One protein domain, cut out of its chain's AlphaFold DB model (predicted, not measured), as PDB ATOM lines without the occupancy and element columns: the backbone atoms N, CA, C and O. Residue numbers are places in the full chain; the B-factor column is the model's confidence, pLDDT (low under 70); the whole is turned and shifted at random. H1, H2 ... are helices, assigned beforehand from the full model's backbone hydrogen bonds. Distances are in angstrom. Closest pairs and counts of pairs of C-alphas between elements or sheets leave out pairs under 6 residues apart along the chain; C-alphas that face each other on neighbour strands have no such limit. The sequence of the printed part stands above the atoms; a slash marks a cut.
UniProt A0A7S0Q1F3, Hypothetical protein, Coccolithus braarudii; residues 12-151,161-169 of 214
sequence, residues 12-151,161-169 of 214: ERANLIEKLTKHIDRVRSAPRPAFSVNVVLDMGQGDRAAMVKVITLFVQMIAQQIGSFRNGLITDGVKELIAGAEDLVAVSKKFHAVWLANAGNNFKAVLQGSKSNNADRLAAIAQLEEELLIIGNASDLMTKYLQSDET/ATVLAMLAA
ATOM      1  N   GLU A  12     -25.124  44.095  12.038       50.72
ATOM      2  CA  GLU A  12     -26.290  44.722  11.422       50.72
ATOM      3  C   GLU A  12     -26.144  44.647   9.902       50.72
ATOM      4  O   GLU A  12     -25.188  45.170   9.326       50.72
ATOM      5  N   ARG A  13     -27.090  43.972   9.246       41.41
ATOM      6  CA  ARG A  13     -27.072  43.730   7.799       41.41
ATOM      7  C   ARG A  13     -26.850  45.020   7.001       41.41
ATOM      8  O   ARG A  13     -26.171  44.995   5.981       41.41
ATOM      9  N   ALA A  14     -27.383  46.142   7.487       43.12
ATOM     10  CA  ALA A  14     -27.177  47.468   6.910       43.12
ATOM     11  C   ALA A  14     -25.704  47.912   6.956       43.12
ATOM     12  O   ALA A  14     -25.171  48.378   5.953       43.12
ATOM     13  N   ASN A  15     -25.025  47.681   8.080       50.41
ATOM     14  CA  ASN A  15     -23.609  47.985   8.271       50.41
ATOM     15  C   ASN A  15     -22.721  47.071   7.403       50.41
ATOM     16  O   ASN A  15     -21.736  47.519   6.823       50.41
ATOM     17  N   LEU A  16     -23.108  45.801   7.228       46.75
ATOM     18  CA  LEU A  16     -22.430  44.884   6.307       46.75
ATOM     19  C   LEU A  16     -22.557  45.346   4.846       46.75
ATOM     20  O   LEU A  16     -21.556  45.385   4.138       46.75
ATOM     21  N   ILE A  17     -23.759  45.730   4.403       48.84
ATOM     22  CA  ILE A  17     -24.021  46.213   3.035       48.84
ATOM     23  C   ILE A  17     -23.289  47.531   2.765       48.84
ATOM     24  O   ILE A  17     -22.703  47.693   1.694       48.84
ATOM     25  N   GLU A  18     -23.281  48.461   3.720       53.84
ATOM     26  CA  GLU A  18     -22.557  49.727   3.587       53.84
ATOM     27  C   GLU A  18     -21.045  49.494   3.480       53.84
ATOM     28  O   GLU A  18     -20.395  50.060   2.595       53.84
ATOM     29  N   LYS A  19     -20.490  48.611   4.322       52.59
ATOM     30  CA  LYS A  19     -19.089  48.184   4.229       52.59
ATOM     31  C   LYS A  19     -18.800  47.539   2.877       52.59
ATOM     32  O   LYS A  19     -17.835  47.936   2.236       52.59
ATOM     33  N   LEU A  20     -19.658  46.630   2.403       50.53
ATOM     34  CA  LEU A  20     -19.505  45.965   1.105       50.53
ATOM     35  C   LEU A  20     -19.570  46.950  -0.071       50.53
ATOM     36  O   LEU A  20     -18.819  46.818  -1.030       50.53
ATOM     37  N   THR A  21     -20.451  47.947  -0.004       51.19
ATOM     38  CA  THR A  21     -20.638  48.938  -1.075       51.19
ATOM     39  C   THR A  21     -19.440  49.881  -1.155       51.19
ATOM     40  O   THR A  21     -18.826  50.001  -2.214       51.19
ATOM     41  N   LYS A  22     -19.015  50.455  -0.016       55.59
ATOM     42  CA  LYS A  22     -17.771  51.246   0.066       55.59
ATOM     43  C   LYS A  22     -16.562  50.437  -0.401       55.59
ATOM     44  O   LYS A  22     -15.649  50.980  -1.019       55.59
ATOM     45  N   HIS A  23     -16.569  49.143  -0.105       56.69
ATOM     46  CA  HIS A  23     -15.531  48.210  -0.497       56.69
ATOM     47  C   HIS A  23     -15.482  47.992  -2.023       56.69
ATOM     48  O   HIS A  23     -14.419  48.145  -2.629       56.69
ATOM     49  N   ILE A  24     -16.627  47.726  -2.663       53.84
ATOM     50  CA  ILE A  24     -16.751  47.594  -4.125       53.84
ATOM     51  C   ILE A  24     -16.290  48.875  -4.832       53.84
ATOM     52  O   ILE A  24     -15.532  48.801  -5.803       53.84
ATOM     53  N   ASP A  25     -16.689  50.042  -4.330       52.84
ATOM     54  CA  ASP A  25     -16.301  51.330  -4.912       52.84
ATOM     55  C   ASP A  25     -14.788  51.572  -4.811       52.84
ATOM     56  O   ASP A  25     -14.152  51.989  -5.784       52.84
ATOM     57  N   ARG A  26     -14.172  51.232  -3.672       53.31
ATOM     58  CA  ARG A  26     -12.714  51.325  -3.487       53.31
ATOM     59  C   ARG A  26     -11.955  50.402  -4.429       53.31
ATOM     60  O   ARG A  26     -11.033  50.864  -5.098       53.31
ATOM     61  N   VAL A  27     -12.367  49.138  -4.526       52.66
ATOM     62  CA  VAL A  27     -11.756  48.143  -5.421       52.66
ATOM     63  C   VAL A  27     -11.831  48.582  -6.884       52.66
ATOM     64  O   VAL A  27     -10.849  48.455  -7.611       52.66
ATOM     65  N   ARG A  28     -12.964  49.154  -7.308       57.25
ATOM     66  CA  ARG A  28     -13.137  49.691  -8.667       57.25
ATOM     67  C   ARG A  28     -12.282  50.925  -8.939       57.25
ATOM     68  O   ARG A  28     -11.794  51.086 -10.051       57.25
ATOM     69  N   SER A  29     -12.113  51.796  -7.945       45.28
ATOM     70  CA  SER A  29     -11.366  53.051  -8.101       45.28
ATOM     71  C   SER A  29      -9.842  52.880  -8.086       45.28
ATOM     72  O   SER A  29      -9.134  53.688  -8.685       45.28
ATOM     73  N   ALA A  30      -9.329  51.837  -7.424       51.50
ATOM     74  CA  ALA A  30      -7.902  51.553  -7.314       51.50
ATOM     75  C   ALA A  30      -7.669  50.033  -7.201       51.50
ATOM     76  O   ALA A  30      -7.603  49.505  -6.083       51.50
ATOM     77  N   PRO A  31      -7.548  49.309  -8.331       59.38
ATOM     78  CA  PRO A  31      -7.238  47.889  -8.301       59.38
ATOM     79  C   PRO A  31      -5.867  47.701  -7.653       59.38
ATOM     80  O   PRO A  31      -4.852  48.211  -8.128       59.38
ATOM     81  N   ARG A  32      -5.855  46.998  -6.523       66.94
ATOM     82  CA  ARG A  32      -4.649  46.719  -5.747       66.94
ATOM     83  C   ARG A  32      -4.468  45.211  -5.577       66.94
ATOM     84  O   ARG A  32      -5.469  44.527  -5.350       66.94
ATOM     85  N   PRO A  33      -3.231  44.693  -5.652       64.31
ATOM     86  CA  PRO A  33      -2.976  43.269  -5.497       64.31
ATOM     87  C   PRO A  33      -3.265  42.822  -4.072       64.31
ATOM     88  O   PRO A  33      -2.766  43.407  -3.109       64.31
ATOM     89  N   ALA A  34      -4.104  41.791  -3.960       78.69
ATOM     90  CA  ALA A  34      -4.455  41.163  -2.691       78.69
ATOM     91  C   ALA A  34      -3.275  40.344  -2.136       78.69
ATOM     92  O   ALA A  34      -2.965  40.420  -0.951       78.69
ATOM     93  N   PHE A  35      -2.609  39.589  -3.012       80.81
ATOM     94  CA  PHE A  35      -1.396  38.806  -2.773       80.81
ATOM     95  C   PHE A  35      -0.760  38.453  -4.130       80.81
ATOM     96  O   PHE A  35      -1.418  38.562  -5.168       80.81
ATOM     97  N   SER A  36       0.510  38.040  -4.141       81.94
ATOM     98  CA  SER A  36       1.227  37.728  -5.385       81.94
ATOM     99  C   SER A  36       0.982  36.291  -5.847       81.94
ATOM    100  O   SER A  36       1.238  35.329  -5.120       81.94
ATOM    101  N   VAL A  37       0.526  36.141  -7.093       74.50
ATOM    102  CA  VAL A  37       0.303  34.833  -7.735       74.50
ATOM    103  C   VAL A  37       1.617  34.071  -7.925       74.50
ATOM    104  O   VAL A  37       1.630  32.852  -7.780       74.50
ATOM    105  N   ASN A  38       2.725  34.776  -8.180       72.69
ATOM    106  CA  ASN A  38       4.048  34.165  -8.340       72.69
ATOM    107  C   ASN A  38       4.486  33.443  -7.063       72.69
ATOM    108  O   ASN A  38       4.924  32.300  -7.119       72.69
ATOM    109  N   VAL A  39       4.261  34.056  -5.898       80.00
ATOM    110  CA  VAL A  39       4.546  33.414  -4.608       80.00
ATOM    111  C   VAL A  39       3.719  32.140  -4.431       80.00
ATOM    112  O   VAL A  39       4.234  31.122  -3.973       80.00
ATOM    113  N   VAL A  40       2.436  32.175  -4.796       77.94
ATOM    114  CA  VAL A  40       1.557  31.002  -4.697       77.94
ATOM    115  C   VAL A  40       2.006  29.890  -5.648       77.94
ATOM    116  O   VAL A  40       2.012  28.726  -5.249       77.94
ATOM    117  N   LEU A  41       2.401  30.236  -6.876       72.94
ATOM    118  CA  LEU A  41       2.976  29.306  -7.851       72.94
ATOM    119  C   LEU A  41       4.243  28.641  -7.302       72.94
ATOM    120  O   LEU A  41       4.338  27.416  -7.332       72.94
ATOM    121  N   ASP A  42       5.167  29.430  -6.752       72.75
ATOM    122  CA  ASP A  42       6.429  28.942  -6.194       72.75
ATOM    123  C   ASP A  42       6.196  28.027  -4.983       72.75
ATOM    124  O   ASP A  42       6.741  26.924  -4.909       72.75
ATOM    125  N   MET A  43       5.333  28.439  -4.046       83.94
ATOM    126  CA  MET A  43       4.982  27.645  -2.860       83.94
ATOM    127  C   MET A  43       4.219  26.364  -3.214       83.94
ATOM    128  O   MET A  43       4.397  25.339  -2.556       83.94
ATOM    129  N   GLY A  44       3.371  26.419  -4.240       73.81
ATOM    130  CA  GLY A  44       2.648  25.271  -4.782       73.81
ATOM    131  C   GLY A  44       3.470  24.425  -5.757       73.81
ATOM    132  O   GLY A  44       2.970  23.408  -6.223       73.81
ATOM    133  N   GLN A  45       4.705  24.826  -6.081       81.38
ATOM    134  CA  GLN A  45       5.577  24.167  -7.063       81.38
ATOM    135  C   GLN A  45       4.901  23.950  -8.432       81.38
ATOM    136  O   GLN A  45       5.150  22.956  -9.112       81.38
ATOM    137  N   GLY A  46       4.008  24.865  -8.822       66.88
ATOM    138  CA  GLY A  46       3.210  24.770 -10.047       66.88
ATOM    139  C   GLY A  46       2.093  23.715 -10.036       66.88
ATOM    140  O   GLY A  46       1.345  23.631 -11.010       66.88
ATOM    141  N   ASP A  47       1.930  22.933  -8.964       80.38
ATOM    142  CA  ASP A  47       0.826  21.981  -8.835       80.38
ATOM    143  C   ASP A  47      -0.470  22.698  -8.432       80.38
ATOM    144  O   ASP A  47      -0.549  23.365  -7.397       80.38
ATOM    145  N   ARG A  48      -1.523  22.536  -9.242       77.81
ATOM    146  CA  ARG A  48      -2.796  23.252  -9.049       77.81
ATOM    147  C   ARG A  48      -3.435  22.937  -7.692       77.81
ATOM    148  O   ARG A  48      -3.944  23.844  -7.035       77.81
ATOM    149  N   ALA A  49      -3.394  21.681  -7.243       81.19
ATOM    150  CA  ALA A  49      -3.986  21.283  -5.966       81.19
ATOM    151  C   ALA A  49      -3.193  21.844  -4.772       81.19
ATOM    152  O   ALA A  49      -3.785  22.331  -3.802       81.19
ATOM    153  N   ALA A  50      -1.862  21.842  -4.854       80.44
ATOM    154  CA  ALA A  50      -0.980  22.451  -3.870       80.44
ATOM    155  C   ALA A  50      -1.170  23.972  -3.799       80.44
ATOM    156  O   ALA A  50      -1.273  24.513  -2.699       80.44
ATOM    157  N   MET A  51      -1.306  24.656  -4.938       78.88
ATOM    158  CA  MET A  51      -1.600  26.093  -4.991       78.88
ATOM    159  C   MET A  51      -2.927  26.433  -4.303       78.88
ATOM    160  O   MET A  51      -2.966  27.320  -3.452       78.88
ATOM    161  N   VAL A  52      -4.003  25.690  -4.593       82.56
ATOM    162  CA  VAL A  52      -5.300  25.865  -3.911       82.56
ATOM    163  C   VAL A  52      -5.155  25.677  -2.401       82.56
ATOM    164  O   VAL A  52      -5.698  26.460  -1.617       82.56
ATOM    165  N   LYS A  53      -4.393  24.667  -1.970       90.06
ATOM    166  CA  LYS A  53      -4.136  24.415  -0.550       90.06
ATOM    167  C   LYS A  53      -3.360  25.560   0.107       90.06
ATOM    168  O   LYS A  53      -3.725  25.967   1.207       90.06
ATOM    169  N   VAL A  54      -2.327  26.086  -0.551       88.50
ATOM    170  CA  VAL A  54      -1.529  27.227  -0.070       88.50
ATOM    171  C   VAL A  54      -2.415  28.457   0.142       88.50
ATOM    172  O   VAL A  54      -2.385  29.045   1.221       88.50
ATOM    173  N   ILE A  55      -3.253  28.795  -0.842       86.75
ATOM    174  CA  ILE A  55      -4.206  29.914  -0.756       86.75
ATOM    175  C   ILE A  55      -5.189  29.700   0.401       86.75
ATOM    176  O   ILE A  55      -5.394  30.587   1.228       86.75
ATOM    177  N   THR A  56      -5.767  28.500   0.498       90.19
ATOM    178  CA  THR A  56      -6.752  28.168   1.538       90.19
ATOM    179  C   THR A  56      -6.158  28.319   2.937       90.19
ATOM    180  O   THR A  56      -6.778  28.921   3.813       90.19
ATOM    181  N   LEU A  57      -4.939  27.812   3.150       93.06
ATOM    182  CA  LEU A  57      -4.240  27.928   4.431       93.06
ATOM    183  C   LEU A  57      -3.920  29.384   4.772       93.06
ATOM    184  O   LEU A  57      -4.098  29.789   5.917       93.06
ATOM    185  N   PHE A  58      -3.501  30.182   3.789       92.75
ATOM    186  CA  PHE A  58      -3.244  31.606   3.985       92.75
ATOM    187  C   PHE A  58      -4.492  32.352   4.481       92.75
ATOM    188  O   PHE A  58      -4.435  33.014   5.518       92.75
ATOM    189  N   VAL A  59      -5.636  32.175   3.810       91.88
ATOM    190  CA  VAL A  59      -6.916  32.784   4.218       91.88
ATOM    191  C   VAL A  59      -7.321  32.327   5.620       91.88
ATOM    192  O   VAL A  59      -7.683  33.153   6.458       91.88
ATOM    193  N   GLN A  60      -7.228  31.022   5.899       91.38
ATOM    194  CA  GLN A  60      -7.578  30.457   7.204       91.38
ATOM    195  C   GLN A  60      -6.721  31.030   8.334       91.38
ATOM    196  O   GLN A  60      -7.263  31.382   9.381       91.38
ATOM    197  N   MET A  61      -5.410  31.167   8.125       92.50
ATOM    198  CA  MET A  61      -4.506  31.752   9.117       92.50
ATOM    199  C   MET A  61      -4.868  33.207   9.425       92.50
ATOM    200  O   MET A  61      -4.951  33.579  10.594       92.50
ATOM    201  N   ILE A  62      -5.135  34.025   8.399       92.75
ATOM    202  CA  ILE A  62      -5.535  35.428   8.593       92.75
ATOM    203  C   ILE A  62      -6.855  35.504   9.362       92.75
ATOM    204  O   ILE A  62      -6.970  36.258  10.327       92.75
ATOM    205  N   ALA A  63      -7.840  34.699   8.961       91.50
ATOM    206  CA  ALA A  63      -9.146  34.643   9.598       91.50
ATOM    207  C   ALA A  63      -9.029  34.256  11.084       91.50
ATOM    208  O   ALA A  63      -9.533  34.959  11.960       91.50
ATOM    209  N   GLN A  64      -8.290  33.194  11.403       91.38
ATOM    210  CA  GLN A  64      -8.051  32.785  12.790       91.38
ATOM    211  C   GLN A  64      -7.359  33.881  13.609       91.38
ATOM    212  O   GLN A  64      -7.738  34.136  14.757       91.38
ATOM    213  N   GLN A  65      -6.382  34.565  13.015       92.38
ATOM    214  CA  GLN A  65      -5.642  35.624  13.689       92.38
ATOM    215  C   GLN A  65      -6.525  36.847  13.984       92.38
ATOM    216  O   GLN A  65      -6.517  37.356  15.104       92.38
ATOM    217  N   ILE A  66      -7.354  37.273  13.026       90.94
ATOM    218  CA  ILE A  66      -8.313  38.376  13.214       90.94
ATOM    219  C   ILE A  66      -9.380  38.008  14.253       90.94
ATOM    220  O   ILE A  66      -9.703  38.824  15.120       90.94
ATOM    221  N   GLY A  67      -9.891  36.773  14.226       88.62
ATOM    222  CA  GLY A  67     -10.812  36.279  15.254       88.62
ATOM    223  C   GLY A  67     -10.189  36.324  16.653       88.62
ATOM    224  O   GLY A  67     -10.824  36.773  17.608       88.62
ATOM    225  N   SER A  68      -8.910  35.956  16.761       89.31
ATOM    226  CA  SER A  68      -8.151  36.053  18.012       89.31
ATOM    227  C   SER A  68      -7.984  37.503  18.478       89.31
ATOM    228  O   SER A  68      -8.069  37.765  19.676       89.31
ATOM    229  N   PHE A  69      -7.833  38.465  17.560       90.88
ATOM    230  CA  PHE A  69      -7.758  39.883  17.922       90.88
ATOM    231  C   PHE A  69      -9.053  40.425  18.513       90.88
ATOM    232  O   PHE A  69      -9.013  41.136  19.518       90.88
ATOM    233  N   ARG A  70     -10.203  40.067  17.929       84.56
ATOM    234  CA  ARG A  70     -11.516  40.450  18.472       84.56
ATOM    235  C   ARG A  70     -11.676  39.973  19.911       84.56
ATOM    236  O   ARG A  70     -12.068  40.755  20.771       84.56
ATOM    237  N   ASN A  71     -11.320  38.717  20.176       82.81
ATOM    238  CA  ASN A  71     -11.404  38.140  21.516       82.81
ATOM    239  C   ASN A  71     -10.395  38.781  22.478       82.81
ATOM    240  O   ASN A  71     -10.753  39.128  23.600       82.81
ATOM    241  N   GLY A  72      -9.155  39.001  22.033       82.94
ATOM    242  CA  GLY A  72      -8.109  39.600  22.861       82.94
ATOM    243  C   GLY A  72      -8.381  41.056  23.255       82.94
ATOM    244  O   GLY A  72      -7.935  41.483  24.317       82.94
ATOM    245  N   LEU A  73      -9.153  41.808  22.454       80.62
ATOM    246  CA  LEU A  73      -9.626  43.146  22.838       80.62
ATOM    247  C   LEU A  73     -10.646  43.121  23.986       80.62
ATOM    248  O   LEU A  73     -10.774  44.121  24.683       80.62
ATOM    249  N   ILE A  74     -11.367  42.013  24.185       77.75
ATOM    250  CA  ILE A  74     -12.315  41.855  25.300       77.75
ATOM    251  C   ILE A  74     -11.562  41.535  26.597       77.75
ATOM    252  O   ILE A  74     -11.985  41.944  27.675       77.75
ATOM    253  N   THR A  75     -10.446  40.808  26.501       77.56
ATOM    254  CA  THR A  75      -9.689  40.298  27.655       77.56
ATOM    255  C   THR A  75      -8.460  41.141  28.026       77.56
ATOM    256  O   THR A  75      -7.631  40.670  28.797       77.56
ATOM    257  N   ASP A  76      -8.305  42.348  27.465       70.25
ATOM    258  CA  ASP A  76      -7.172  43.273  27.684       70.25
ATOM    259  C   ASP A  76      -5.761  42.672  27.448       70.25
ATOM    260  O   ASP A  76      -4.753  43.140  27.985       70.25
ATOM    261  N   GLY A  77      -5.656  41.666  26.573       79.31
ATOM    262  CA  GLY A  77      -4.408  40.957  26.240       79.31
ATOM    263  C   GLY A  77      -3.504  41.711  25.259       79.31
ATOM    264  O   GLY A  77      -3.184  41.208  24.185       79.31
ATOM    265  N   VAL A  78      -3.124  42.958  25.564       86.06
ATOM    266  CA  VAL A  78      -2.432  43.850  24.604       86.06
ATOM    267  C   VAL A  78      -1.102  43.272  24.100       86.06
ATOM    268  O   VAL A  78      -0.757  43.467  22.937       86.06
ATOM    269  N   LYS A  79      -0.351  42.541  24.935       87.38
ATOM    270  CA  LYS A  79       0.933  41.944  24.527       87.38
ATOM    271  C   LYS A  79       0.734  40.830  23.502       87.38
ATOM    272  O   LYS A  79       1.440  40.786  22.499       87.38
ATOM    273  N   GLU A  80      -0.248  39.972  23.739       89.75
ATOM    274  CA  GLU A  80      -0.628  38.864  22.869       89.75
ATOM    275  C   GLU A  80      -1.180  39.387  21.537       89.75
ATOM    276  O   GLU A  80      -0.847  38.866  20.475       89.75
ATOM    277  N   LEU A  81      -1.957  40.475  21.581       91.25
ATOM    278  CA  LEU A  81      -2.443  41.165  20.387       91.25
ATOM    279  C   LEU A  81      -1.299  41.742  19.545       91.25
ATOM    280  O   LEU A  81      -1.324  41.614  18.322       91.25
ATOM    281  N   ILE A  82      -0.291  42.352  20.181       92.44
ATOM    282  CA  ILE A  82       0.895  42.873  19.485       92.44
ATOM    283  C   ILE A  82       1.668  41.732  18.820       92.44
ATOM    284  O   ILE A  82       1.971  41.838  17.635       92.44
ATOM    285  N   ALA A  83       1.946  40.644  19.544       92.81
ATOM    286  CA  ALA A  83       2.659  39.491  18.993       92.81
ATOM    287  C   ALA A  83       1.905  38.883  17.798       92.81
ATOM    288  O   ALA A  83       2.475  38.702  16.724       92.81
ATOM    289  N   GLY A  84       0.593  38.681  17.931       94.00
ATOM    290  CA  GLY A  84      -0.225  38.183  16.830       94.00
ATOM    291  C   GLY A  84      -0.280  39.140  15.632       94.00
ATOM    292  O   GLY A  84      -0.338  38.696  14.485       94.00
ATOM    293  N   ALA A  85      -0.237  40.459  15.859       94.50
ATOM    294  CA  ALA A  85      -0.144  41.445  14.781       94.50
ATOM    295  C   ALA A  85       1.203  41.357  14.050       94.50
ATOM    296  O   ALA A  85       1.248  41.499  12.830       94.50
ATOM    297  N   GLU A  86       2.296  41.084  14.764       95.50
ATOM    298  CA  GLU A  86       3.615  40.861  14.164       95.50
ATOM    299  C   GLU A  86       3.646  39.594  13.308       95.50
ATOM    300  O   GLU A  86       4.122  39.647  12.169       95.50
ATOM    301  N   ASP A  87       3.052  38.503  13.793       94.62
ATOM    302  CA  ASP A  87       2.901  37.264  13.030       94.62
ATOM    303  C   ASP A  87       2.062  37.481  11.765       94.62
ATOM    304  O   ASP A  87       2.464  37.074  10.669       94.62
ATOM    305  N   LEU A  88       0.939  38.202  11.877       96.00
ATOM    306  CA  LEU A  88       0.107  38.553  10.729       96.00
ATOM    307  C   LEU A  88       0.897  39.351   9.688       96.00
ATOM    308  O   LEU A  88       0.834  39.047   8.495       96.00
ATOM    309  N   VAL A  89       1.660  40.360  10.116       96.12
ATOM    310  CA  VAL A  89       2.494  41.176   9.221       96.12
ATOM    311  C   VAL A  89       3.555  40.317   8.537       96.12
ATOM    312  O   VAL A  89       3.768  40.457   7.331       96.12
ATOM    313  N   ALA A  90       4.213  39.422   9.273       94.38
ATOM    314  CA  ALA A  90       5.233  38.538   8.724       94.38
ATOM    315  C   ALA A  90       4.653  37.596   7.658       94.38
ATOM    316  O   ALA A  90       5.220  37.480   6.570       94.38
ATOM    317  N   VAL A  91       3.508  36.964   7.933       93.81
ATOM    318  CA  VAL A  91       2.812  36.096   6.968       93.81
ATOM    319  C   VAL A  91       2.356  36.899   5.751       93.81
ATOM    320  O   VAL A  91       2.634  36.504   4.623       93.81
ATOM    321  N   SER A  92       1.756  38.071   5.954       94.38
ATOM    322  CA  SER A  92       1.297  38.942   4.864       94.38
ATOM    323  C   SER A  92       2.436  39.334   3.923       94.38
ATOM    324  O   SER A  92       2.284  39.282   2.705       94.38
ATOM    325  N   LYS A  93       3.612  39.662   4.472       93.00
ATOM    326  CA  LYS A  93       4.805  39.965   3.674       93.00
ATOM    327  C   LYS A  93       5.277  38.772   2.852       93.00
ATOM    328  O   LYS A  93       5.671  38.986   1.716       93.00
ATOM    329  N   LYS A  94       5.208  37.541   3.373       91.50
ATOM    330  CA  LYS A  94       5.585  36.339   2.604       91.50
ATOM    331  C   LYS A  94       4.720  36.162   1.361       91.50
ATOM    332  O   LYS A  94       5.249  35.787   0.330       91.50
ATOM    333  N   PHE A  95       3.429  36.473   1.455       90.06
ATOM    334  CA  PHE A  95       2.475  36.412   0.340       90.06
ATOM    335  C   PHE A  95       2.445  37.685  -0.522       90.06
ATOM    336  O   PHE A  95       1.605  37.806  -1.412       90.06
ATOM    337  N   HIS A  96       3.330  38.653  -0.252       88.75
ATOM    338  CA  HIS A  96       3.311  39.992  -0.854       88.75
ATOM    339  C   HIS A  96       1.940  40.694  -0.718       88.75
ATOM    340  O   HIS A  96       1.569  41.547  -1.521       88.75
ATOM    341  N   ALA A  97       1.181  40.377   0.335       88.19
ATOM    342  CA  ALA A  97      -0.069  41.039   0.690       88.19
ATOM    343  C   ALA A  97       0.234  42.370   1.399       88.19
ATOM    344  O   ALA A  97       0.046  42.524   2.609       88.19
ATOM    345  N   VAL A  98       0.776  43.335   0.647       88.19
ATOM    346  CA  VAL A  98       1.314  44.608   1.168       88.19
ATOM    347  C   VAL A  98       0.276  45.376   1.987       88.19
ATOM    348  O   VAL A  98       0.592  45.928   3.039       88.19
ATOM    349  N   TRP A  99      -0.976  45.388   1.536       89.38
ATOM    350  CA  TRP A  99      -2.053  46.125   2.193       89.38
ATOM    351  C   TRP A  99      -2.472  45.502   3.520       89.38
ATOM    352  O   TRP A  99      -2.615  46.227   4.504       89.38
ATOM    353  N   LEU A 100      -2.544  44.172   3.583       91.94
ATOM    354  CA  LEU A 100      -2.766  43.457   4.835       91.94
ATOM    355  C   LEU A 100      -1.597  43.667   5.808       91.94
ATOM    356  O   LEU A 100      -1.819  43.940   6.986       91.94
ATOM    357  N   ALA A 101      -0.352  43.632   5.319       93.56
ATOM    358  CA  ALA A 101       0.820  43.936   6.139       93.56
ATOM    359  C   ALA A 101       0.773  45.373   6.692       93.56
ATOM    360  O   ALA A 101       1.097  45.611   7.855       93.56
ATOM    361  N   ASN A 102       0.338  46.344   5.888       91.75
ATOM    362  CA  ASN A 102       0.175  47.729   6.327       91.75
ATOM    363  C   ASN A 102      -0.951  47.877   7.357       91.75
ATOM    364  O   ASN A 102      -0.757  48.553   8.366       91.75
ATOM    365  N   ALA A 103      -2.088  47.210   7.154       92.38
ATOM    366  CA  ALA A 103      -3.183  47.187   8.118       92.38
ATOM    367  C   ALA A 103      -2.753  46.542   9.451       92.38
ATOM    368  O   ALA A 103      -3.055  47.081  10.515       92.38
ATOM    369  N   GLY A 104      -1.961  45.465   9.413       95.19
ATOM    370  CA  GLY A 104      -1.376  44.843  10.606       95.19
ATOM    371  C   GLY A 104      -0.410  45.767  11.355       95.19
ATOM    372  O   GLY A 104      -0.484  45.884  12.578       95.19
ATOM    373  N   ASN A 105       0.448  46.498  10.633       93.94
ATOM    374  CA  ASN A 105       1.324  47.509  11.237       93.94
ATOM    375  C   ASN A 105       0.530  48.663  11.865       93.94
ATOM    376  O   ASN A 105       0.887  49.119  12.950       93.94
ATOM    377  N   ASN A 106      -0.544  49.115  11.211       93.06
ATOM    378  CA  ASN A 106      -1.433  50.138  11.758       93.06
ATOM    379  C   ASN A 106      -2.099  49.649  13.050       93.06
ATOM    380  O   ASN A 106      -2.051  50.333  14.068       93.06
ATOM    381  N   PHE A 107      -2.642  48.429  13.048       93.88
ATOM    382  CA  PHE A 107      -3.224  47.825  14.244       93.88
ATOM    383  C   PHE A 107      -2.214  47.749  15.394       93.88
ATOM    384  O   PHE A 107      -2.518  48.174  16.509       93.88
ATOM    385  N   LYS A 108      -0.976  47.320  15.118       92.94
ATOM    386  CA  LYS A 108       0.106  47.320  16.111       92.94
ATOM    387  C   LYS A 108       0.388  48.717  16.670       92.94
ATOM    388  O   LYS A 108       0.503  48.873  17.885       92.94
ATOM    389  N   ALA A 109       0.476  49.727  15.807       91.06
ATOM    390  CA  ALA A 109       0.705  51.108  16.223       91.06
ATOM    391  C   ALA A 109      -0.430  51.632  17.119       91.06
ATOM    392  O   ALA A 109      -0.163  52.279  18.131       91.06
ATOM    393  N   VAL A 110      -1.683  51.297  16.796       91.06
ATOM    394  CA  VAL A 110      -2.848  51.635  17.625       91.06
ATOM    395  C   VAL A 110      -2.756  50.956  18.995       91.06
ATOM    396  O   VAL A 110      -2.944  51.625  20.002       91.06
ATOM    397  N   LEU A 111      -2.395  49.671  19.071       89.50
ATOM    398  CA  LEU A 111      -2.237  48.960  20.352       89.50
ATOM    399  C   LEU A 111      -1.129  49.544  21.240       89.50
ATOM    400  O   LEU A 111      -1.261  49.561  22.462       89.50
ATOM    401  N   GLN A 112      -0.042  50.017  20.628       88.25
ATOM    402  CA  GLN A 112       1.102  50.617  21.321       88.25
ATOM    403  C   GLN A 112       0.873  52.088  21.698       88.25
ATOM    404  O   GLN A 112       1.600  52.639  22.529       88.25
ATOM    405  N   GLY A 113      -0.129  52.738  21.104       83.06
ATOM    406  CA  GLY A 113      -0.467  54.128  21.373       83.06
ATOM    407  C   GLY A 113      -0.993  54.317  22.795       83.06
ATOM    408  O   GLY A 113      -2.081  53.862  23.134       83.06
ATOM    409  N   SER A 114      -0.272  55.091  23.610       57.03
ATOM    410  CA  SER A 114      -0.614  55.390  25.014       57.03
ATOM    411  C   SER A 114      -1.951  56.126  25.223       57.03
ATOM    412  O   SER A 114      -2.385  56.290  26.360       57.03
ATOM    413  N   LYS A 115      -2.611  56.561  24.140       61.19
ATOM    414  CA  LYS A 115      -3.924  57.229  24.134       61.19
ATOM    415  C   LYS A 115      -4.973  56.548  23.243       61.19
ATOM    416  O   LYS A 115      -6.025  57.143  23.029       61.19
ATOM    417  N   SER A 116      -4.711  55.354  22.696       68.69
ATOM    418  CA  SER A 116      -5.680  54.699  21.804       68.69
ATOM    419  C   SER A 116      -6.961  54.387  22.575       68.69
ATOM    420  O   SER A 116      -6.907  53.661  23.574       68.69
ATOM    421  N   ASN A 117      -8.101  54.903  22.129       77.88
ATOM    422  CA  ASN A 117      -9.380  54.506  22.706       77.88
ATOM    423  C   ASN A 117      -9.861  53.187  22.060       77.88
ATOM    424  O   ASN A 117      -9.317  52.720  21.056       77.88
ATOM    425  N   ASN A 118     -10.894  52.565  22.634       79.25
ATOM    426  CA  ASN A 118     -11.434  51.316  22.088       79.25
ATOM    427  C   ASN A 118     -12.024  51.482  20.677       79.25
ATOM    428  O   ASN A 118     -12.018  50.522  19.912       79.25
ATOM    429  N   ALA A 119     -12.484  52.680  20.299       82.31
ATOM    430  CA  ALA A 119     -12.996  52.933  18.956       82.31
ATOM    431  C   ALA A 119     -11.881  52.861  17.897       82.31
ATOM    432  O   ALA A 119     -12.086  52.239  16.857       82.31
ATOM    433  N   ASP A 120     -10.690  53.392  18.184       85.50
ATOM    434  CA  ASP A 120      -9.530  53.320  17.284       85.50
ATOM    435  C   ASP A 120      -9.075  51.868  17.081       85.50
ATOM    436  O   ASP A 120      -8.775  51.442  15.964       85.50
ATOM    437  N   ARG A 121      -9.080  51.074  18.161       86.50
ATOM    438  CA  ARG A 121      -8.746  49.640  18.125       86.50
ATOM    439  C   ARG A 121      -9.754  48.849  17.293       86.50
ATOM    440  O   ARG A 121      -9.355  48.038  16.460       86.50
ATOM    441  N   LEU A 122     -11.048  49.116  17.474       85.25
ATOM    442  CA  LEU A 122     -12.116  48.496  16.687       85.25
ATOM    443  C   LEU A 122     -12.064  48.915  15.214       85.25
ATOM    444  O   LEU A 122     -12.278  48.079  14.339       85.25
ATOM    445  N   ALA A 123     -11.739  50.176  14.920       87.06
ATOM    446  CA  ALA A 123     -11.566  50.657  13.552       87.06
ATOM    447  C   ALA A 123     -10.378  49.975  12.853       87.06
ATOM    448  O   ALA A 123     -10.492  49.574  11.695       87.06
ATOM    449  N   ALA A 124      -9.264  49.780  13.562       89.19
ATOM    450  CA  ALA A 124      -8.107  49.066  13.034       89.19
ATOM    451  C   ALA A 124      -8.397  47.572  12.782       89.19
ATOM    452  O   ALA A 124      -7.972  47.034  11.761       89.19
ATOM    453  N   ILE A 125      -9.183  46.911  13.643       89.88
ATOM    454  CA  ILE A 125      -9.675  45.549  13.367       89.88
ATOM    455  C   ILE A 125     -10.620  45.529  12.160       89.88
ATOM    456  O   ILE A 125     -10.479  44.671  11.294       89.88
ATOM    457  N   ALA A 126     -11.544  46.485  12.049       86.19
ATOM    458  CA  ALA A 126     -12.442  46.565  10.897       86.19
ATOM    459  C   ALA A 126     -11.672  46.737   9.574       86.19
ATOM    460  O   ALA A 126     -12.083  46.194   8.551       86.19
ATOM    461  N   GLN A 127     -10.537  47.442   9.595       87.50
ATOM    462  CA  GLN A 127      -9.643  47.542   8.442       87.50
ATOM    463  C   GLN A 127      -8.990  46.193   8.102       87.50
ATOM    464  O   GLN A 127      -8.932  45.826   6.932       87.50
ATOM    465  N   LEU A 128      -8.528  45.432   9.099       90.81
ATOM    466  CA  LEU A 128      -7.999  44.077   8.890       90.81
ATOM    467  C   LEU A 128      -9.050  43.132   8.292       90.81
ATOM    468  O   LEU A 128      -8.738  42.335   7.410       90.81
ATOM    469  N   GLU A 129     -10.299  43.238   8.740       89.19
ATOM    470  CA  GLU A 129     -11.423  42.469   8.197       89.19
ATOM    471  C   GLU A 129     -11.736  42.834   6.746       89.19
ATOM    472  O   GLU A 129     -12.025  41.948   5.945       89.19
ATOM    473  N   GLU A 130     -11.650  44.117   6.388       84.75
ATOM    474  CA  GLU A 130     -11.799  44.563   4.999       84.75
ATOM    475  C   GLU A 130     -10.724  43.927   4.101       84.75
ATOM    476  O   GLU A 130     -11.043  43.429   3.023       84.75
ATOM    477  N   GLU A 131      -9.469  43.861   4.558       86.00
ATOM    478  CA  GLU A 131      -8.395  43.182   3.817       86.00
ATOM    479  C   GLU A 131      -8.627  41.664   3.711       86.00
ATOM    480  O   GLU A 131      -8.397  41.080   2.650       86.00
ATOM    481  N   LEU A 132      -9.139  41.013   4.764       88.88
ATOM    482  CA  LEU A 132      -9.505  39.592   4.711       88.88
ATOM    483  C   LEU A 132     -10.599  39.325   3.669       88.88
ATOM    484  O   LEU A 132     -10.506  38.336   2.945       88.88
ATOM    485  N   LEU A 133     -11.608  40.193   3.551       82.88
ATOM    486  CA  LEU A 133     -12.664  40.047   2.541       82.88
ATOM    487  C   LEU A 133     -12.107  40.138   1.113       82.88
ATOM    488  O   LEU A 133     -12.490  39.344   0.252       82.88
ATOM    489  N   ILE A 134     -11.168  41.055   0.869       79.00
ATOM    490  CA  ILE A 134     -10.483  41.194  -0.428       79.00
ATOM    491  C   ILE A 134      -9.716  39.928  -0.766       79.00
ATOM    492  O   ILE A 134      -9.849  39.386  -1.864       79.00
ATOM    493  N   ILE A 135      -8.906  39.470   0.185       83.31
ATOM    494  CA  ILE A 135      -8.068  38.289   0.013       83.31
ATOM    495  C   ILE A 135      -8.944  37.055  -0.180       83.31
ATOM    496  O   ILE A 135      -8.647  36.260  -1.067       83.31
ATOM    497  N   GLY A 136     -10.038  36.915   0.571       82.88
ATOM    498  CA  GLY A 136     -11.007  35.830   0.414       82.88
ATOM    499  C   GLY A 136     -11.622  35.800  -0.985       82.88
ATOM    500  O   GLY A 136     -11.562  34.774  -1.653       82.88
ATOM    501  N   ASN A 137     -12.111  36.936  -1.491       79.38
ATOM    502  CA  ASN A 137     -12.693  37.001  -2.835       79.38
ATOM    503  C   ASN A 137     -11.661  36.716  -3.945       79.38
ATOM    504  O   ASN A 137     -11.939  35.978  -4.889       79.38
ATOM    505  N   ALA A 138     -10.447  37.268  -3.828       77.19
ATOM    506  CA  ALA A 138      -9.359  36.982  -4.766       77.19
ATOM    507  C   ALA A 138      -8.952  35.498  -4.731       77.19
ATOM    508  O   ALA A 138      -8.701  34.896  -5.777       77.19
ATOM    509  N   SER A 139      -8.941  34.901  -3.537       81.38
ATOM    510  CA  SER A 139      -8.657  33.482  -3.314       81.38
ATOM    511  C   SER A 139      -9.705  32.585  -3.957       81.38
ATOM    512  O   SER A 139      -9.343  31.692  -4.716       81.38
ATOM    513  N   ASP A 140     -10.993  32.854  -3.734       79.69
ATOM    514  CA  ASP A 140     -12.093  32.075  -4.309       79.69
ATOM    515  C   ASP A 140     -12.058  32.081  -5.840       79.69
ATOM    516  O   ASP A 140     -12.269  31.049  -6.480       79.69
ATOM    517  N   LEU A 141     -11.765  33.235  -6.446       72.75
ATOM    518  CA  LEU A 141     -11.631  33.361  -7.898       72.75
ATOM    519  C   LEU A 141     -10.425  32.582  -8.429       72.75
ATOM    520  O   LEU A 141     -10.550  31.866  -9.423       72.75
ATOM    521  N   MET A 142      -9.279  32.671  -7.754       71.06
ATOM    522  CA  MET A 142      -8.084  31.919  -8.132       71.06
ATOM    523  C   MET A 142      -8.287  30.408  -7.968       71.06
ATOM    524  O   MET A 142      -7.887  29.637  -8.837       71.06
ATOM    525  N   THR A 143      -8.961  29.968  -6.906       78.00
ATOM    526  CA  THR A 143      -9.304  28.558  -6.699       78.00
ATOM    527  C   THR A 143     -10.248  28.047  -7.780       78.00
ATOM    528  O   THR A 143      -9.976  26.997  -8.358       78.00
ATOM    529  N   LYS A 144     -11.297  28.806  -8.125       76.31
ATOM    530  CA  LYS A 144     -12.187  28.472  -9.250       76.31
ATOM    531  C   LYS A 144     -11.414  28.352 -10.561       76.31
ATOM    532  O   LYS A 144     -11.630  27.392 -11.289       76.31
ATOM    533  N   TYR A 145     -10.483  29.269 -10.829       69.62
ATOM    534  CA  TYR A 145      -9.626  29.213 -12.016       69.62
ATOM    535  C   TYR A 145      -8.769  27.939 -12.043       69.62
ATOM    536  O   TYR A 145      -8.789  27.197 -13.021       69.62
ATOM    537  N   LEU A 146      -8.062  27.638 -10.952       71.50
ATOM    538  CA  LEU A 146      -7.184  26.466 -10.860       71.50
ATOM    539  C   LEU A 146      -7.946  25.136 -10.951       71.50
ATOM    540  O   LEU A 146      -7.372  24.133 -11.369       71.50
ATOM    541  N   GLN A 147      -9.217  25.120 -10.553       73.44
ATOM    542  CA  GLN A 147     -10.076  23.935 -10.580       73.44
ATOM    543  C   GLN A 147     -10.929  23.821 -11.849       73.44
ATOM    544  O   GLN A 147     -11.549  22.783 -12.061       73.44
ATOM    545  N   SER A 148     -10.985  24.867 -12.676       67.94
ATOM    546  CA  SER A 148     -11.775  24.863 -13.907       67.94
ATOM    547  C   SER A 148     -11.098  24.078 -15.033       67.94
ATOM    548  O   SER A 148      -9.872  24.087 -15.175       67.94
ATOM    549  N   ASP A 149     -11.922  23.413 -15.845       57.91
ATOM    550  CA  ASP A 149     -11.490  22.788 -17.093       57.91
ATOM    551  C   ASP A 149     -11.216  23.871 -18.149       57.91
ATOM    552  O   ASP A 149     -12.041  24.762 -18.374       57.91
ATOM    553  N   GLU A 150     -10.069  23.780 -18.830       50.97
ATOM    554  CA  GLU A 150      -9.577  24.778 -19.800       50.97
ATOM    555  C   GLU A 150     -10.544  25.050 -20.975       50.97
ATOM    556  O   GLU A 150     -10.438  26.069 -21.655       50.97
ATOM    557  N   THR A 151     -11.531  24.183 -21.198       51.09
ATOM    558  CA  THR A 151     -12.498  24.254 -22.305       51.09
ATOM    559  C   THR A 151     -13.726  25.134 -22.032       51.09
ATOM    560  O   THR A 151     -14.447  25.467 -22.971       51.09
ATOM    561  N   ALA A 161     -11.507  40.807 -15.567       45.56
ATOM    562  CA  ALA A 161     -10.567  41.833 -16.025       45.56
ATOM    563  C   ALA A 161     -10.200  42.811 -14.891       45.56
ATOM    564  O   ALA A 161      -9.051  43.230 -14.772       45.56
ATOM    565  N   THR A 162     -11.154  43.106 -14.002       51.03
ATOM    566  CA  THR A 162     -10.926  43.957 -12.821       51.03
ATOM    567  C   THR A 162     -10.077  43.238 -11.767       51.03
ATOM    568  O   THR A 162      -9.182  43.838 -11.181       51.03
ATOM    569  N   VAL A 163     -10.296  41.936 -11.558       46.66
ATOM    570  CA  VAL A 163      -9.551  41.128 -10.573       46.66
ATOM    571  C   VAL A 163      -8.179  40.694 -11.091       46.66
ATOM    572  O   VAL A 163      -7.214  40.714 -10.339       46.66
ATOM    573  N   LEU A 164      -8.039  40.385 -12.376       48.47
ATOM    574  CA  LEU A 164      -6.751  40.245 -13.046       48.47
ATOM    575  C   LEU A 164      -5.988  41.560 -13.000       48.47
ATOM    576  O   LEU A 164      -4.801  41.518 -12.746       48.47
ATOM    577  N   ALA A 165      -6.626  42.723 -13.162       49.50
ATOM    578  CA  ALA A 165      -5.951  44.002 -12.944       49.50
ATOM    579  C   ALA A 165      -5.518  44.189 -11.475       49.50
ATOM    580  O   ALA A 165      -4.443  44.733 -11.230       49.50
ATOM    581  N   MET A 166      -6.293  43.689 -10.502       51.25
ATOM    582  CA  MET A 166      -5.858  43.621  -9.101       51.25
ATOM    583  C   MET A 166      -4.650  42.686  -8.939       51.25
ATOM    584  O   MET A 166      -3.664  43.096  -8.348       51.25
ATOM    585  N   LEU A 167      -4.672  41.473  -9.495       48.16
ATOM    586  CA  LEU A 167      -3.606  40.465  -9.369       48.16
ATOM    587  C   LEU A 167      -2.348  40.777 -10.210       48.16
ATOM    588  O   LEU A 167      -1.241  40.436  -9.808       48.16
ATOM    589  N   ALA A 168      -2.497  41.430 -11.365       43.97
ATOM    590  CA  ALA A 168      -1.443  41.699 -12.352       43.97
ATOM    591  C   ALA A 168      -0.679  43.010 -12.106       43.97
ATOM    592  O   ALA A 168       0.304  43.285 -12.803       43.97
ATOM    593  N   ALA A 169      -1.073  43.803 -11.105       49.03
ATOM    594  CA  ALA A 169      -0.366  45.027 -10.730       49.03
ATOM    595  C   ALA A 169       1.097  44.783 -10.284       49.03
ATOM    596  O   ALA A 169       1.880  45.729 -10.235       49.03
TER     597      ALA A 169
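AT A GLANCE: This is residues 12 to 151 and 161 to 169 of the 214 residues of the protein "Hypothetical protein" of Coccolithus braarudii (UniProt A0A7S0Q1F3). This is an elongated up-and-down bundle of four helices, H3 to H6, each running against the one before it, with H6 the longest of them. H3 and H6 run on past the shorter pair H4 and H5, short H2 and H7 lie near that end, and H1 crosses outside H6, with residues 12 to 18 standing free. The printed part has 149 residues with seven named helices, H1 to H7 in order, and no named strand; the class is all helix. It is compact, with a radius of gyration of the C-alphas of 16.2 A, and spans 56 by 32 by 25 A.

HOW THE PARTS SIT: Start at H6, residues 118 to 147: it touches H3, residues 48 to 74, closest at the C-alphas of Val 52 and Thr 143, 5.6 A, at a shallow tilt of 14 degrees, opposite ways. With residues 120 to 132 alone, H6 touches H5, residues 98 to 112, in a hairpin; the closest C-alphas, of Phe 107 and Ala 124, are 5.2 A apart. H4, residues 78 to 94, touches H5 at the C-alphas of Val 89 and Ala 101, 4.5 A, and H3 at those of Phe 69 and Leu 81, 6.0 A. H2, residues 37 to 43, touches H3 about perpendicular, at 81 degrees; the C-alphas of Val 40 and Met 51 are closest, 5.8 A. H1, residues 13 to 29, and H7, residues 161 to 169, are each close to H6 but not clearly touching, at 7.6 A and 7.1 A. Every O i to N i+4 pair is within hydrogen-bond range in H1, H2, H4, H5, H6 and H7, and 22 of 23 in H3.

IN THESE COORDINATES: Find C-alpha 118 at (-11.434, 51.316, 22.088); H6 runs 42.6 A to C-alpha 147 at (-10.076, 23.935, -10.580). H3 is 40.2 A long, H4 24.6 A, H1 24.2 A and H5 21.0 A.

THE WHOLE: The C-alphas of Ser 114 and Thr 151 are farthest apart, 57.9 A. Residues 152 to 160 are not printed, a gap of 18.8 A between C-alphas 151 and 161. Of the links printed whole, H1 to H2 is short and the others are tight. Mean pLDDT of the printed part is 77.2; residues 12 to 33 and 161 to 169 are among those under 70.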